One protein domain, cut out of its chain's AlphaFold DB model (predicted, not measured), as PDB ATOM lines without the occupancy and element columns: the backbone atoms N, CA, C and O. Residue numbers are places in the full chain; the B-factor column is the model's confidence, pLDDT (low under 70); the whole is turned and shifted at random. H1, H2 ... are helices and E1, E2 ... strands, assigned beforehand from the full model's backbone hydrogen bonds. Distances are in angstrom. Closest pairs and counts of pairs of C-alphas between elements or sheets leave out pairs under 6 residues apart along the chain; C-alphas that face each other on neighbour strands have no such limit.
ATOM      1  N   ASN A 344      44.159  22.483 -27.472       59.78
ATOM      2  CA  ASN A 344      45.178  23.274 -26.740       59.78
ATOM      3  C   ASN A 344      45.069  24.813 -26.735       59.78
ATOM      4  O   ASN A 344      45.752  25.460 -25.944       59.78
ATOM      5  N   ASN A 345      44.115  25.417 -27.447       60.19
ATOM      6  CA  ASN A 345      44.010  26.882 -27.554       60.19
ATOM      7  C   ASN A 345      43.384  27.612 -26.337       60.19
ATOM      8  O   ASN A 345      42.551  28.491 -26.546       60.19
ATOM      9  N   ASN A 346      43.712  27.253 -25.080       53.12
ATOM     10  CA  ASN A 346      43.267  27.925 -23.830       53.12
ATOM     11  C   ASN A 346      41.846  28.531 -23.902       53.12
ATOM     12  O   ASN A 346      41.595  29.688 -23.543       53.12
ATOM     13  N   LEU A 347      40.913  27.742 -24.435       56.91
ATOM     14  CA  LEU A 347      39.610  28.232 -24.852       56.91
ATOM     15  C   LEU A 347      38.790  28.597 -23.625       56.91
ATOM     16  O   LEU A 347      38.348  27.735 -22.863       56.91
ATOM     17  N   THR A 348      38.556  29.894 -23.434       50.97
ATOM     18  CA  THR A 348      37.676  30.350 -22.361       50.97
ATOM     19  C   THR A 348      36.237  30.186 -22.841       50.97
ATOM     20  O   THR A 348      35.702  31.011 -23.571       50.97
ATOM     21  N   LEU A 349      35.595  29.082 -22.456       52.31
ATOM     22  CA  LEU A 349      34.265  28.700 -22.958       52.31
ATOM     23  C   LEU A 349      33.099  29.498 -22.344       52.31
ATOM     24  O   LEU A 349      31.944  29.265 -22.696       52.31
ATOM     25  N   LYS A 350      33.359  30.408 -21.394       55.34
ATOM     26  CA  LYS A 350      32.308  31.162 -20.696       55.34
ATOM     27  C   LYS A 350      32.682  32.623 -20.496       55.34
ATOM     28  O   LYS A 350      33.684  32.934 -19.861       55.34
ATOM     29  N   THR A 351      31.787  33.509 -20.921       56.50
ATOM     30  CA  THR A 351      31.865  34.956 -20.670       56.50
ATOM     31  C   THR A 351      31.850  35.303 -19.182       56.50
ATOM     32  O   THR A 351      32.421  36.309 -18.780       56.50
ATOM     33  N   SER A 352      31.272  34.435 -18.343       58.09
ATOM     34  CA  SER A 352      31.259  34.579 -16.882       58.09
ATOM     35  C   SER A 352      32.633  34.422 -16.224       58.09
ATOM     36  O   SER A 352      32.781  34.766 -15.059       58.09
ATOM     37  N   ALA A 353      33.625  33.868 -16.930       57.41
ATOM     38  CA  ALA A 353      34.998  33.731 -16.434       57.41
ATOM     39  C   ALA A 353      35.853  34.987 -16.693       57.41
ATOM     40  O   ALA A 353      37.043  35.008 -16.386       57.41
ATOM     41  N   ILE A 354      35.263  36.027 -17.287       63.41
ATOM     42  CA  ILE A 354      35.960  37.232 -17.729       63.41
ATOM     43  C   ILE A 354      35.796  38.312 -16.672       63.41
ATOM     44  O   ILE A 354      34.686  38.615 -16.239       63.41
ATOM     45  N   ASN A 355      36.922  38.903 -16.272       64.19
ATOM     46  CA  ASN A 355      36.952  39.987 -15.301       64.19
ATOM     47  C   ASN A 355      36.010  41.130 -15.737       64.19
ATOM     48  O   ASN A 355      35.934  41.481 -16.920       64.19
ATOM     49  N   SER A 356      35.292  41.726 -14.784       63.75
ATOM     50  CA  SER A 356      34.368  42.844 -15.004       63.75
ATOM     51  C   SER A 356      35.035  44.073 -15.637       63.75
ATOM     52  O   SER A 356      34.325  44.915 -16.172       63.75
ATOM     53  N   THR A 357      36.367  44.153 -15.632       67.62
ATOM     54  CA  THR A 357      37.170  45.254 -16.191       67.62
ATOM     55  C   THR A 357      37.438  45.175 -17.699       67.62
ATOM     56  O   THR A 357      38.019  46.102 -18.257       67.62
ATOM     57  N   ILE A 358      37.057  44.087 -18.378       73.00
ATOM     58  CA  ILE A 358      37.353  43.888 -19.808       73.00
ATOM     59  C   ILE A 358      36.183  44.368 -20.671       73.00
ATOM     60  O   ILE A 358      35.125  43.740 -20.656       73.00
ATOM     61  N   ASP A 359      36.387  45.435 -21.448       73.50
ATOM     62  CA  ASP A 359      35.351  46.099 -22.266       73.50
ATOM     63  C   ASP A 359      35.055  45.404 -23.608       73.50
ATOM     64  O   ASP A 359      33.969  45.561 -24.179       73.50
ATOM     65  N   SER A 360      36.017  44.641 -24.127       78.31
ATOM     66  CA  SER A 360      35.939  44.000 -25.440       78.31
ATOM     67  C   SER A 360      36.633  42.658 -25.455       78.31
ATOM     68  O   SER A 360      37.604  42.435 -24.734       78.31
ATOM     69  N   VAL A 361      36.147  41.778 -26.310       77.44
ATOM     70  CA  VAL A 361      36.525  40.375 -26.346       77.44
ATOM     71  C   VAL A 361      36.546  39.886 -27.780       77.44
ATOM     72  O   VAL A 361      35.919  40.478 -28.659       77.44
ATOM     73  N   TYR A 362      37.289  38.819 -28.018       81.44
ATOM     74  CA  TYR A 362      37.621  38.390 -29.364       81.44
ATOM     75  C   TYR A 362      37.141  36.970 -29.609       81.44
ATOM     76  O   TYR A 362      37.198  36.122 -28.718       81.44
ATOM     77  N   TYR A 363      36.714  36.717 -30.838       80.19
ATOM     78  CA  TYR A 363      36.302  35.409 -31.313       80.19
ATOM     79  C   TYR A 363      37.065  35.029 -32.564       80.19
ATOM     80  O   TYR A 363      37.231  35.857 -33.455       80.19
ATOM     81  N   ILE A 364      37.463  33.765 -32.657       80.44
ATOM     82  CA  ILE A 364      38.040  33.201 -33.877       80.44
ATOM     83  C   ILE A 364      36.962  32.358 -34.562       80.44
ATOM     84  O   ILE A 364      36.444  31.411 -33.978       80.44
ATOM     85  N   GLY A 365      36.607  32.712 -35.790       81.00
ATOM     86  CA  GLY A 365      35.850  31.874 -36.708       81.00
ATOM     87  C   GLY A 365      36.798  30.990 -37.511       81.00
ATOM     88  O   GLY A 365      37.711  31.491 -38.163       81.00
ATOM     89  N   TYR A 366      36.559  29.688 -37.470       82.69
ATOM     90  CA  TYR A 366      37.261  28.637 -38.193       82.69
ATOM     91  C   TYR A 366      36.388  28.137 -39.328       82.69
ATOM     92  O   TYR A 366      35.248  27.747 -39.090       82.69
ATOM     93  N   LYS A 367      36.898  28.135 -40.556       83.81
ATOM     94  CA  LYS A 367      36.188  27.586 -41.707       83.81
ATOM     95  C   LYS A 367      37.125  26.737 -42.548       83.81
ATOM     96  O   LYS A 367      38.123  27.243 -43.050       83.81
ATOM     97  N   ARG A 368      36.756  25.483 -42.780       79.19
ATOM     98  CA  ARG A 368      37.458  24.570 -43.680       79.19
ATOM     99  C   ARG A 368      36.433  23.830 -44.526       79.19
ATOM    100  O   ARG A 368      35.437  23.357 -43.993       79.19
ATOM    101  N   GLN A 369      36.647  23.784 -45.835       81.00
ATOM    102  CA  GLN A 369      35.815  22.999 -46.746       81.00
ATOM    103  C   GLN A 369      36.555  21.724 -47.132       81.00
ATOM    104  O   GLN A 369      37.781  21.729 -47.248       81.00
ATOM    105  N   TYR A 370      35.807  20.644 -47.306       76.19
ATOM    106  CA  TYR A 370      36.319  19.384 -47.817       76.19
ATOM    107  C   TYR A 370      35.891  19.284 -49.277       76.19
ATOM    108  O   TYR A 370      34.696  19.287 -49.575       76.19
ATOM    109  N   ASP A 371      36.864  19.256 -50.177       68.12
ATOM    110  CA  ASP A 371      36.656  18.957 -51.588       68.12
ATOM    111  C   ASP A 371      37.439  17.676 -51.897       68.12
ATOM    112  O   ASP A 371      38.597  17.534 -51.497       68.12
ATOM    113  N   GLU A 372      36.785  16.725 -52.564       60.38
ATOM    114  CA  GLU A 372      37.367  15.434 -52.943       60.38
ATOM    115  C   GLU A 372      38.554  15.595 -53.903       60.38
ATOM    116  O   GLU A 372      39.426  14.728 -53.954       60.38
ATOM    117  N   ALA A 373      38.617  16.711 -54.637       56.00
ATOM    118  CA  ALA A 373      39.656  16.977 -55.626       56.00
ATOM    119  C   ALA A 373      40.702  18.012 -55.178       56.00
ATOM    120  O   ALA A 373      41.760  18.113 -55.806       56.00
ATOM    121  N   GLN A 374      40.431  18.805 -54.134       57.75
ATOM    122  CA  GLN A 374      41.299  19.917 -53.739       57.75
ATOM    123  C   GLN A 374      41.374  20.114 -52.226       57.75
ATOM    124  O   GLN A 374      40.384  20.121 -51.500       57.75
ATOM    125  N   ILE A 375      42.585  20.383 -51.743       57.53
ATOM    126  CA  ILE A 375      42.791  20.845 -50.372       57.53
ATOM    127  C   ILE A 375      42.379  22.318 -50.323       57.53
ATOM    128  O   ILE A 375      43.176  23.205 -50.632       57.53
ATOM    129  N   ILE A 376      41.131  22.588 -49.938       65.88
ATOM    130  CA  ILE A 376      40.692  23.963 -49.694       65.88
ATOM    131  C   ILE A 376      41.383  24.454 -48.414       65.88
ATOM    132  O   ILE A 376      41.312  23.784 -47.375       65.88
ATOM    133  N   PRO A 377      42.078  25.604 -48.460       75.62
ATOM    134  CA  PRO A 377      42.802  26.112 -47.310       75.62
ATOM    135  C   PRO A 377      41.857  26.408 -46.145       75.62
ATOM    136  O   PRO A 377      40.736  26.896 -46.317       75.62
ATOM    137  N   LEU A 378      42.353  26.157 -44.938       82.31
ATOM    138  CA  LEU A 378      41.734  26.617 -43.707       82.31
ATOM    139  C   LEU A 378      41.647  28.150 -43.728       82.31
ATOM    140  O   LEU A 378      42.650  28.821 -43.948       82.31
ATOM    141  N   SER A 379      40.469  28.707 -43.461       84.19
ATOM    142  CA  SER A 379      40.246  30.140 -43.285       84.19
ATOM    143  C   SER A 379      39.961  30.463 -41.821       84.19
ATOM    144  O   SER A 379      39.014  29.938 -41.232       84.19
ATOM    145  N   LEU A 380      40.759  31.365 -41.249       83.38
ATOM    146  CA  LEU A 380      40.535  31.922 -39.915       83.38
ATOM    147  C   LEU A 380      40.105  33.385 -40.023       83.38
ATOM    148  O   LEU A 380      40.719  34.162 -40.755       83.38
ATOM    149  N   LYS A 381      39.066  33.767 -39.280       83.00
ATOM    150  CA  LYS A 381      38.565  35.147 -39.176       83.00
ATOM    151  C   LYS A 381      38.467  35.560 -37.723       83.00
ATOM    152  O   LYS A 381      38.018  34.768 -36.905       83.00
ATOM    153  N   VAL A 382      38.820  36.801 -37.405       81.56
ATOM    154  CA  VAL A 382      38.684  37.316 -36.039       81.56
ATOM    155  C   VAL A 382      37.558  38.333 -35.950       81.56
ATOM    156  O   VAL A 382      37.469  39.257 -36.760       81.56
ATOM    157  N   PHE A 383      36.725  38.184 -34.927       80.06
ATOM    158  CA  PHE A 383      35.650  39.103 -34.594       80.06
ATOM    159  C   PHE A 383      35.910  39.777 -33.253       80.06
ATOM    160  O   PHE A 383      36.299  39.115 -32.294       80.06
ATOM    161  N   ILE A 384      35.648  41.082 -33.178       83.19
ATOM    162  CA  ILE A 384      35.704  41.846 -31.924       83.19
ATOM    163  C   ILE A 384      34.280  42.148 -31.476       83.19
ATOM    164  O   ILE A 384      33.481  42.698 -32.242       83.19
ATOM    165  N   VAL A 385      33.987  41.801 -30.228       78.44
ATOM    166  CA  VAL A 385      32.687  41.968 -29.587       78.44
ATOM    167  C   VAL A 385      32.852  42.865 -28.364       78.44
ATOM    168  O   VAL A 385      33.796  42.727 -27.593       78.44
ATOM    169  N   TYR A 386      31.932  43.803 -28.182       80.06
ATOM    170  CA  TYR A 386      31.924  44.725 -27.046       80.06
ATOM    171  C   TYR A 386      30.757  44.409 -26.123       80.06
ATOM    172  O   TYR A 386      29.751  43.846 -26.563       80.06
ATOM    173  N   ARG A 387      30.877  44.799 -24.853       73.62
ATOM    174  CA  ARG A 387      29.751  44.754 -23.914       73.62
ATOM    175  C   ARG A 387      28.591  45.632 -24.379       73.62
ATOM    176  O   ARG A 387      28.782  46.653 -25.042       73.62
ATOM    177  N   TYR A 388      27.391  45.252 -23.964       67.06
ATOM    178  CA  TYR A 388      26.231  46.129 -23.968       67.06
ATOM    179  C   TYR A 388      26.402  47.276 -22.965       67.06
ATOM    180  O   TYR A 388      27.281  47.255 -22.099       67.06
ATOM    181  N   ARG A 389      25.521  48.280 -23.055       66.50
ATOM    182  CA  ARG A 389      25.495  49.415 -22.114       66.50
ATOM    183  C   ARG A 389      25.301  48.997 -20.661       66.50
ATOM    184  O   ARG A 389      25.793  49.682 -19.776       66.50
ATOM    185  N   ASP A 390      24.600  47.894 -20.429       67.88
ATOM    186  CA  ASP A 390      24.364  47.332 -19.098       67.88
ATOM    187  C   ASP A 390      25.580  46.564 -18.538       67.88
ATOM    188  O   ASP A 390      25.510  45.992 -17.453       67.88
ATOM    189  N   GLY A 391      26.705  46.545 -19.265       68.06
ATOM    190  CA  GLY A 391      27.936  45.877 -18.857       68.06
ATOM    191  C   GLY A 391      27.946  44.366 -19.097       68.06
ATOM    192  O   GLY A 391      28.931  43.715 -18.736       68.06
ATOM    193  N   THR A 392      26.907  43.798 -19.715       67.94
ATOM    194  CA  THR A 392      26.843  42.372 -20.061       67.94
ATOM    195  C   THR A 392      27.437  42.095 -21.445       67.94
ATOM    196  O   THR A 392      27.501  42.973 -22.307       67.94
ATOM    197  N   PHE A 393      27.923  40.872 -21.675       70.56
ATOM    198  CA  PHE A 393      28.409  40.468 -22.997       70.56
ATOM    199  C   PHE A 393      27.262  39.983 -23.892       70.56
ATOM    200  O   PHE A 393      26.350  39.313 -23.403       70.56
ATOM    201  N   PRO A 394      27.334  40.246 -25.209       67.06
ATOM    202  CA  PRO A 394      26.422  39.684 -26.190       67.06
ATOM    203  C   PRO A 394      26.309  38.167 -26.081       67.06
ATOM    204  O   PRO A 394      27.312  37.463 -25.952       67.06
ATOM    205  N   LEU A 395      25.069  37.677 -26.136       65.88
ATOM    206  CA  LEU A 395      24.791  36.249 -26.209       65.88
ATOM    207  C   LEU A 395      25.459  35.661 -27.454       65.88
ATOM    208  O   LEU A 395      25.551  36.316 -28.494       65.88
ATOM    209  N   PHE A 396      25.889  34.403 -27.355       67.44
ATOM    210  CA  PHE A 396      26.518  33.685 -28.464       67.44
ATOM    211  C   PHE A 396      25.638  33.677 -29.723       67.44
ATOM    212  O   PHE A 396      26.143  33.900 -30.821       67.44
ATOM    213  N   SER A 397      24.321  33.519 -29.558       63.25
ATOM    214  CA  SER A 397      23.327  33.616 -30.637       63.25
ATOM    215  C   SER A 397      23.413  34.943 -31.398       63.25
ATOM    216  O   SER A 397      23.474  34.946 -32.623       63.25
ATOM    217  N   ASN A 398      23.523  36.067 -30.687       63.50
ATOM    218  CA  ASN A 398      23.586  37.403 -31.290       63.50
ATOM    219  C   ASN A 398      24.893  37.617 -32.061       63.50
ATOM    220  O   ASN A 398      24.951  38.404 -33.004       63.50
ATOM    221  N   ILE A 399      25.962  36.939 -31.647       67.56
ATOM    222  CA  ILE A 399      27.259  36.997 -32.319       67.56
ATOM    223  C   ILE A 399      27.210  36.174 -33.602       67.56
ATOM    224  O   ILE A 399      27.630  36.680 -34.639       67.56
ATOM    225  N   VAL A 400      26.651  34.963 -33.558       66.56
ATOM    226  CA  VAL A 400      26.409  34.111 -34.737       66.56
ATOM    227  C   VAL A 400      25.556  34.853 -35.772       66.56
ATOM    228  O   VAL A 400      25.970  34.992 -36.923       66.56
ATOM    229  N   GLU A 401      24.435  35.439 -35.345       65.50
ATOM    230  CA  GLU A 401      23.531  36.204 -36.210       65.50
ATOM    231  C   GLU A 401      24.235  37.409 -36.863       65.50
ATOM    232  O   GLU A 401      24.214  37.578 -38.082       65.50
ATOM    233  N   LYS A 402      24.931  38.238 -36.071       67.38
ATOM    234  CA  LYS A 402      25.531  39.489 -36.571       67.38
ATOM    235  C   LYS A 402      26.840  39.304 -37.323       67.38
ATOM    236  O   LYS A 402      27.172  40.125 -38.176       67.38
ATOM    237  N   SER A 403      27.587  38.247 -37.025       65.69
ATOM    238  CA  SER A 403      28.767  37.867 -37.809       65.69
ATOM    239  C   SER A 403      28.396  37.221 -39.144       65.69
ATOM    240  O   SER A 403      29.270  37.102 -40.006       65.69
ATOM    241  N   LYS A 404      27.123  36.812 -39.320       67.25
ATOM    242  CA  LYS A 404      26.669  35.920 -40.400       67.25
ATOM    243  C   LYS A 404      27.529  34.653 -40.485       67.25
ATOM    244  O   LYS A 404      27.777  34.124 -41.567       67.25
ATOM    245  N   PHE A 405      28.073  34.232 -39.346       65.12
ATOM    246  CA  PHE A 405      28.961  33.090 -39.246       65.12
ATOM    247  C   PHE A 405      28.123  31.889 -38.829       65.12
ATOM    248  O   PHE A 405      27.825  31.702 -37.653       65.12
ATOM    249  N   GLU A 406      27.690  31.103 -39.807       65.50
ATOM    250  CA  GLU A 406      26.861  29.929 -39.559       65.50
ATOM    251  C   GLU A 406      27.732  28.770 -39.083       65.50
ATOM    252  O   GLU A 406      28.547  28.240 -39.839       65.50
ATOM    253  N   ASN A 407      27.554  28.368 -37.823       65.44
ATOM    254  CA  ASN A 407      28.158  27.132 -37.349       65.44
ATOM    255  C   ASN A 407      27.538  25.969 -38.121       65.44
ATOM    256  O   ASN A 407      26.329  25.749 -38.062       65.44
ATOM    257  N   ASN A 408      28.366  25.235 -38.849       67.12
ATOM    258  CA  ASN A 408      27.912  24.156 -39.704       67.12
ATOM    259  C   ASN A 408      28.987  23.077 -39.743       67.12
ATOM    260  O   ASN A 408      30.144  23.366 -40.043       67.12
ATOM    261  N   ILE A 409      28.601  21.849 -39.422       65.81
ATOM    262  CA  ILE A 409      29.427  20.660 -39.597       65.81
ATOM    263  C   ILE A 409      28.651  19.776 -40.560       65.81
ATOM    264  O   ILE A 409      27.554  19.323 -40.239       65.81
ATOM    265  N   ASN A 410      29.196  19.564 -41.750       65.31
ATOM    266  CA  ASN A 410      28.594  18.690 -42.741       65.31
ATOM    267  C   ASN A 410      29.677  17.990 -43.568       65.31
ATOM    268  O   ASN A 410      30.871  18.239 -43.405       65.31
ATOM    269  N   ARG A 411      29.244  17.126 -44.489       65.12
ATOM    270  CA  ARG A 411      30.140  16.354 -45.362       65.12
ATOM    271  C   ARG A 411      31.075  17.203 -46.234       65.12
ATOM    272  O   ARG A 411      32.074  16.693 -46.715       65.12
ATOM    273  N   TYR A 412      30.775  18.487 -46.419       69.81
ATOM    274  CA  TYR A 412      31.540  19.430 -47.236       69.81
ATOM    275  C   TYR A 412      32.403  20.387 -46.417       69.81
ATOM    276  O   TYR A 412      33.029  21.287 -46.983       69.81
ATOM    277  N   GLY A 413      32.434  20.242 -45.092       70.69
ATOM    278  CA  GLY A 413      33.317  21.034 -44.258       70.69
ATOM    279  C   GLY A 413      32.767  21.397 -42.896       70.69
ATOM    280  O   GLY A 413      31.676  21.015 -42.469       70.69
ATOM    281  N   ILE A 414      33.571  22.207 -42.228       73.19
ATOM    282  CA  ILE A 414      33.359  22.668 -40.875       73.19
ATOM    283  C   ILE A 414      33.470  24.187 -40.824       73.19
ATOM    284  O   ILE A 414      34.380  24.806 -41.374       73.19
ATOM    285  N   THR A 415      32.501  24.804 -40.170       74.38
ATOM    286  CA  THR A 415      32.486  26.222 -39.837       74.38
ATOM    287  C   THR A 415      32.160  26.319 -38.354       74.38
ATOM    288  O   THR A 415      31.100  25.863 -37.931       74.38
ATOM    289  N   LEU A 416      33.091  26.833 -37.552       74.62
ATOM    290  CA  LEU A 416      32.996  26.866 -36.093       74.62
ATOM    291  C   LEU A 416      33.510  28.173 -35.512       74.62
ATOM    292  O   LEU A 416      34.581  28.654 -35.870       74.62
ATOM    293  N   LEU A 417      32.777  28.723 -34.552       75.06
ATOM    294  CA  LEU A 417      33.299  29.759 -33.673       75.06
ATOM    295  C   LEU A 417      34.123  29.084 -32.560       75.06
ATOM    296  O   LEU A 417      33.571  28.469 -31.653       75.06
ATOM    297  N   VAL A 418      35.447  29.180 -32.655       70.31
ATOM    298  CA  VAL A 418      36.431  28.405 -31.874       70.31
ATOM    299  C   VAL A 418      36.393  28.759 -30.390       70.31
ATOM    300  O   VAL A 418      36.486  27.878 -29.542       70.31
ATOM    301  N   GLY A 419      36.168  30.032 -30.061       67.69
ATOM    302  CA  GLY A 419      35.859  30.456 -28.701       67.69
ATOM    303  C   GLY A 419      36.308  31.873 -28.391       67.69
ATOM    304  O   GLY A 419      36.511  32.683 -29.294       67.69
ATOM    305  N   PHE A 420      36.382  32.161 -27.095       74.00
ATOM    306  CA  PHE A 420      36.397  33.507 -26.541       74.00
ATOM    307  C   PHE A 420      37.778  33.855 -25.975       74.00
ATOM    308  O   PHE A 420      38.324  33.106 -25.162       74.00
ATOM    309  N   PHE A 421      38.313  35.016 -26.348       79.19
ATOM    310  CA  PHE A 421      39.623  35.494 -25.904       79.19
ATOM    311  C   PHE A 421      39.513  36.882 -25.274       79.19
ATOM    312  O   PHE A 421      38.782  37.753 -25.750       79.19
ATOM    313  N   LYS A 422      40.255  37.085 -24.183       78.44
ATOM    314  CA  LYS A 422      40.214  38.309 -23.368       78.44
ATOM    315  C   LYS A 422      41.139  39.418 -23.882       78.44
ATOM    316  O   LYS A 422      40.968  40.572 -23.504       78.44
ATOM    317  N   SER A 423      42.127  39.076 -24.710       78.56
ATOM    318  CA  SER A 423      43.122  40.017 -25.222       78.56
ATOM    319  C   SER A 423      43.553  39.672 -26.644       78.56
ATOM    320  O   SER A 423      43.477  38.520 -27.073       78.56
ATOM    321  N   GLN A 424      44.067  40.670 -27.363       80.12
ATOM    322  CA  GLN A 424      44.638  40.484 -28.697       80.12
ATOM    323  C   GLN A 424      45.875  39.572 -28.673       80.12
ATOM    324  O   GLN A 424      46.098  38.821 -29.622       80.12
ATOM    325  N   SER A 425      46.653  39.588 -27.584       81.62
ATOM    326  CA  SER A 425      47.805  38.695 -27.415       81.62
ATOM    327  C   SER A 425      47.366  37.234 -27.344       81.62
ATOM    328  O   SER A 425      47.979  36.388 -27.987       81.62
ATOM    329  N   ASP A 426      46.283  36.939 -26.616       80.62
ATOM    330  CA  ASP A 426      45.750  35.575 -26.510       80.62
ATOM    331  C   ASP A 426      45.237  35.074 -27.868       80.62
ATOM    332  O   ASP A 426      45.528  33.947 -28.259       80.62
ATOM    333  N   VAL A 427      44.551  35.937 -28.628       81.75
ATOM    334  CA  VAL A 427      44.126  35.630 -30.005       81.75
ATOM    335  C   VAL A 427      45.325  35.371 -30.906       81.75
ATOM    336  O   VAL A 427      45.331  34.410 -31.662       81.75
ATOM    337  N   SER A 428      46.348  36.224 -30.836       82.25
ATOM    338  CA  SER A 428      47.541  36.109 -31.682       82.25
ATOM    339  C   SER A 428      48.300  34.814 -31.407       82.25
ATOM    340  O   SER A 428      48.784  34.177 -32.340       82.25
ATOM    341  N   ASN A 429      48.370  34.401 -30.140       83.00
ATOM    342  CA  ASN A 429      48.966  33.130 -29.747       83.00
ATOM    343  C   ASN A 429      48.141  31.943 -30.263       83.00
ATOM    344  O   ASN A 429      48.711  31.059 -30.895       83.00
ATOM    345  N   ALA A 430      46.815  31.974 -30.097       82.62
ATOM    346  CA  ALA A 430      45.930  30.929 -30.613       82.62
ATOM    347  C   ALA A 430      45.978  30.823 -32.148       82.62
ATOM    348  O   ALA A 430      46.038  29.728 -32.696       82.62
ATOM    349  N   LEU A 431      46.015  31.946 -32.875       83.56
ATOM    350  CA  LEU A 431      46.159  31.934 -34.335       83.56
ATOM    351  C   LEU A 431      47.489  31.304 -34.770       83.56
ATOM    352  O   LEU A 431      47.489  30.477 -35.679       83.56
ATOM    353  N   LYS A 432      48.604  31.652 -34.111       83.50
ATOM    354  CA  LYS A 432      49.920  31.051 -34.386       83.50
ATOM    355  C   LYS A 432      49.934  29.552 -34.099       83.50
ATOM    356  O   LYS A 432      50.524  28.797 -34.866       83.50
ATOM    357  N   GLU A 433      49.288  29.123 -33.021       84.25
ATOM    358  CA  GLU A 433      49.178  27.713 -32.651       84.25
ATOM    359  C   GLU A 433      48.342  26.930 -33.671       84.25
ATOM    360  O   GLU A 433      48.821  25.929 -34.204       84.25
ATOM    361  N   ILE A 434      47.165  27.436 -34.053       83.56
ATOM    362  CA  ILE A 434      46.328  26.827 -35.099       83.56
ATOM    363  C   ILE A 434      47.085  26.766 -36.435       83.56
ATOM    364  O   ILE A 434      47.058  25.736 -37.103       83.56
ATOM    365  N   GLN A 435      47.801  27.827 -36.823       84.00
ATOM    366  CA  GLN A 435      48.624  27.839 -38.040       84.00
ATOM    367  C   GLN A 435      49.765  26.813 -37.990       84.00
ATOM    368  O   GLN A 435      50.026  26.131 -38.981       84.00
ATOM    369  N   SER A 436      50.447  26.704 -36.848       84.88
ATOM    370  CA  SER A 436      51.518  25.728 -36.630       84.88
ATOM    371  C   SER A 436      50.981  24.298 -36.725       84.88
ATOM    372  O   SER A 436      51.530  23.471 -37.454       84.88
ATOM    373  N   ASN A 437      49.850  24.026 -36.070       84.12
ATOM    374  CA  ASN A 437      49.189  22.728 -36.126       84.12
ATOM    375  C   ASN A 437      48.714  22.405 -37.547       84.12
ATOM    376  O   ASN A 437      48.969  21.306 -38.031       84.12
ATOM    377  N   ALA A 438      48.118  23.366 -38.257       83.69
ATOM    378  CA  ALA A 438      47.721  23.194 -39.653       83.69
ATOM    379  C   ALA A 438      48.903  22.792 -40.539       83.69
ATOM    380  O   ALA A 438      48.802  21.825 -41.297       83.69
ATOM    381  N   LYS A 439      50.060  23.439 -40.364       84.56
ATOM    382  CA  LYS A 439      51.290  23.069 -41.072       84.56
ATOM    383  C   LYS A 439      51.740  21.639 -40.754       84.56
ATOM    384  O   LYS A 439      52.130  20.925 -41.675       84.56
ATOM    385  N   ASN A 440      51.652  21.202 -39.495       85.44
ATOM    386  CA  ASN A 440      52.010  19.834 -39.090       85.44
ATOM    387  C   ASN A 440      51.127  18.767 -39.753       85.44
ATOM    388  O   ASN A 440      51.597  17.665 -40.018       85.44
ATOM    389  N   PHE A 441      49.874  19.101 -40.066       83.12
ATOM    390  CA  PHE A 441      48.951  18.222 -40.788       83.12
ATOM    391  C   PHE A 441      48.956  18.434 -42.312       83.12
ATOM    392  O   PHE A 441      48.107  17.882 -43.008       83.12
ATOM    393  N   GLY A 442      49.889  19.230 -42.851       80.62
ATOM    394  CA  GLY A 442      49.964  19.524 -44.288       80.62
ATOM    395  C   GLY A 442      48.799  20.374 -44.814       80.62
ATOM    396  O   GLY A 442      48.544  20.400 -46.015       80.62
ATOM    397  N   VAL A 443      48.080  21.066 -43.928       81.75
ATOM    398  CA  VAL A 443      46.939  21.920 -44.262       81.75
ATOM    399  C   VAL A 443      47.422  23.355 -44.460       81.75
ATOM    400  O   VAL A 443      47.995  23.972 -43.561       81.75
ATOM    401  N   SER A 444      47.161  23.917 -45.643       81.06
ATOM    402  CA  SER A 444      47.390  25.344 -45.893       81.06
ATOM    403  C   SER A 444      46.403  26.186 -45.081       81.06
ATOM    404  O   SER A 444      45.203  25.905 -45.078       81.06
ATOM    405  N   CYS A 445      46.896  27.216 -44.392       80.38
ATOM    406  CA  CYS A 445      46.094  28.085 -43.533       80.38
ATOM    407  C   CYS A 445      46.196  29.543 -43.987       80.38
ATOM    408  O   CYS A 445      47.277  30.131 -44.006       80.38
ATOM    409  N   VAL A 446      45.047  30.147 -44.276       79.44
ATOM    410  CA  VAL A 446      44.882  31.561 -44.604       79.44
ATOM    411  C   VAL A 446      44.222  32.257 -43.420       79.44
ATOM    412  O   VAL A 446      43.090  31.951 -43.039       79.44
ATOM    413  N   VAL A 447      44.928  33.220 -42.836       73.25
ATOM    414  CA  VAL A 447      44.384  34.081 -41.782       73.25
ATOM    415  C   VAL A 447      43.935  35.384 -42.419       73.25
ATOM    416  O   VAL A 447      44.744  36.090 -43.015       73.25
ATOM    417  N   ASP A 448      42.649  35.705 -42.291       68.94
ATOM    418  CA  ASP A 448      42.141  37.035 -42.612       68.94
ATOM    419  C   ASP A 448      42.646  37.993 -41.525       68.94
ATOM    420  O   ASP A 448      42.150  37.997 -40.397       68.94
ATOM    421  N   SER A 449      43.692  38.758 -41.845       54.44
ATOM    422  CA  SER A 449      44.343  39.698 -40.923       54.44
ATOM    423  C   SER A 449      43.459  40.897 -40.560       54.44
ATOM    424  O   SER A 449      43.797  41.658 -39.651       54.44
ATOM    425  N   ASN A 450      42.310  41.059 -41.222       57.97
ATOM    426  CA  ASN A 450      41.363  42.126 -40.938       57.97
ATOM    427  C   ASN A 450      40.405  41.703 -39.818       57.97
ATOM    428  O   ASN A 450      39.486  40.905 -40.017       57.97
ATOM    429  N   PHE A 451      40.577  42.282 -38.632       57.12
ATOM    430  CA  PHE A 451      39.636  42.092 -37.530       57.12
ATOM    431  C   PHE A 451      38.281  42.710 -37.892       57.12
ATOM    432  O   PHE A 451      38.150  43.926 -38.056       57.12
ATOM    433  N   LYS A 452      37.236  41.884 -37.982       58.94
ATOM    434  CA  LYS A 452      35.879  42.367 -38.250       58.94
ATOM    435  C   LYS A 452      35.209  42.780 -36.952       58.94
ATOM    436  O   LYS A 452      34.872  41.961 -36.098       58.94
ATOM    437  N   LYS A 453      34.978  44.079 -36.812       58.78
ATOM    438  CA  LYS A 453      34.223  44.623 -35.690       58.78
ATOM    439  C   LYS A 453      32.738  44.301 -35.846       58.78
ATOM    440  O   LYS A 453      32.123  44.694 -36.837       58.78
ATOM    441  N   ILE A 454      32.149  43.643 -34.851       57.25
ATOM    442  CA  ILE A 454      30.703  43.420 -34.811       57.25
ATOM    443  C   ILE A 454      30.083  44.528 -33.958       57.25
ATOM    444  O   ILE A 454      30.161  44.511 -32.730       57.25
TER     445      ILE A 454
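Overview. This is residues 344 to 454 of the 470 residues of an uncharacterized protein of Hymenobacter gummosus (UniProt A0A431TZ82). A narrow, twisted sheet makes the body, with three long strands, E4, E1 and E2, side by side and short strands E3 and E5 at its edges. The long helix H2 covers one face, running along the strands, and the short helix H1 crosses the opposite face. The printed part has 111 residues, with two named helices and five named strands in the order E1, E2, H1, E3, E4, H2, E5; the sheet runs E3, E4, E1, E2, E5 and is mixed. The class is mixed, helices and strands; the whole is compact, with a radius of gyration of the C-alphas of 14.7 A, yet elongated, spanning 50 by 26 by 22 A.

Along the chain. Find C-alpha 360 at (35.939, 44.000, -25.440); from there E1, residues 360 to 369, runs 29.9 A to C-alpha 369 at (35.815, 22.999, -46.746). E2, residues 378 to 386, covers 26.5 A, and E4, residues 413 to 421, covers 24.2 A. E3 is residues 408 to 410, 6.3 A long. H1 is residues 396 to 403, 10.5 A long, and H2, residues 424 to 440, is 24.3 A long. E5, residues 445 to 447, 6.5 A long, ends at C-alpha 447, (44.384, 34.081, -41.782).

Arrangement. Start at the hairpin E1 and E2, antiparallel at 158 degrees, where N 363 and O 383 are 2.8 A apart. On the other side of E1, E4 is antiparallel at 164 degrees, with N 416 and O 366 at 2.8 A. E3 and E4 form a second hairpin, antiparallel at 147 degrees; look at N 408 and O 415, 3.0 A apart. At the other edge E5 is parallel to E2 at 27 degrees, with N 446 and O 378 at 2.8 A. H2 is on the sheet at a height of 8.8 A, over E1 and E2, along the strands at 11 degrees to E2 on the local plane; its closest C-alphas to E1 are Val 427 and Tyr 362, 7.1 A apart. E4, H2 and E5 make a split strand-helix-strand unit, two strands running the same way with E1 and E2 between them, and its crossover is right-handed. H1 is on the opposite face at a height of 9.2 A, over E1 and across it at 71 degrees on the local plane. In both helices every O i to N i+4 pair is within hydrogen-bond range.

Size, cuts and confidence. The two C-alphas farthest apart, those of Ala 373 and Asp 390, are 49.9 A apart. The printed part has no cut, and no link is long. Residues 344 to 359 hold no named element, and residues 452 to 453 pair parallel with residues 383 to 384 of E2. The mean pLDDT of the printed part is 71.8; 52 residues are under 70, among them 344 to 357, 394 to 412 and 448 to 454.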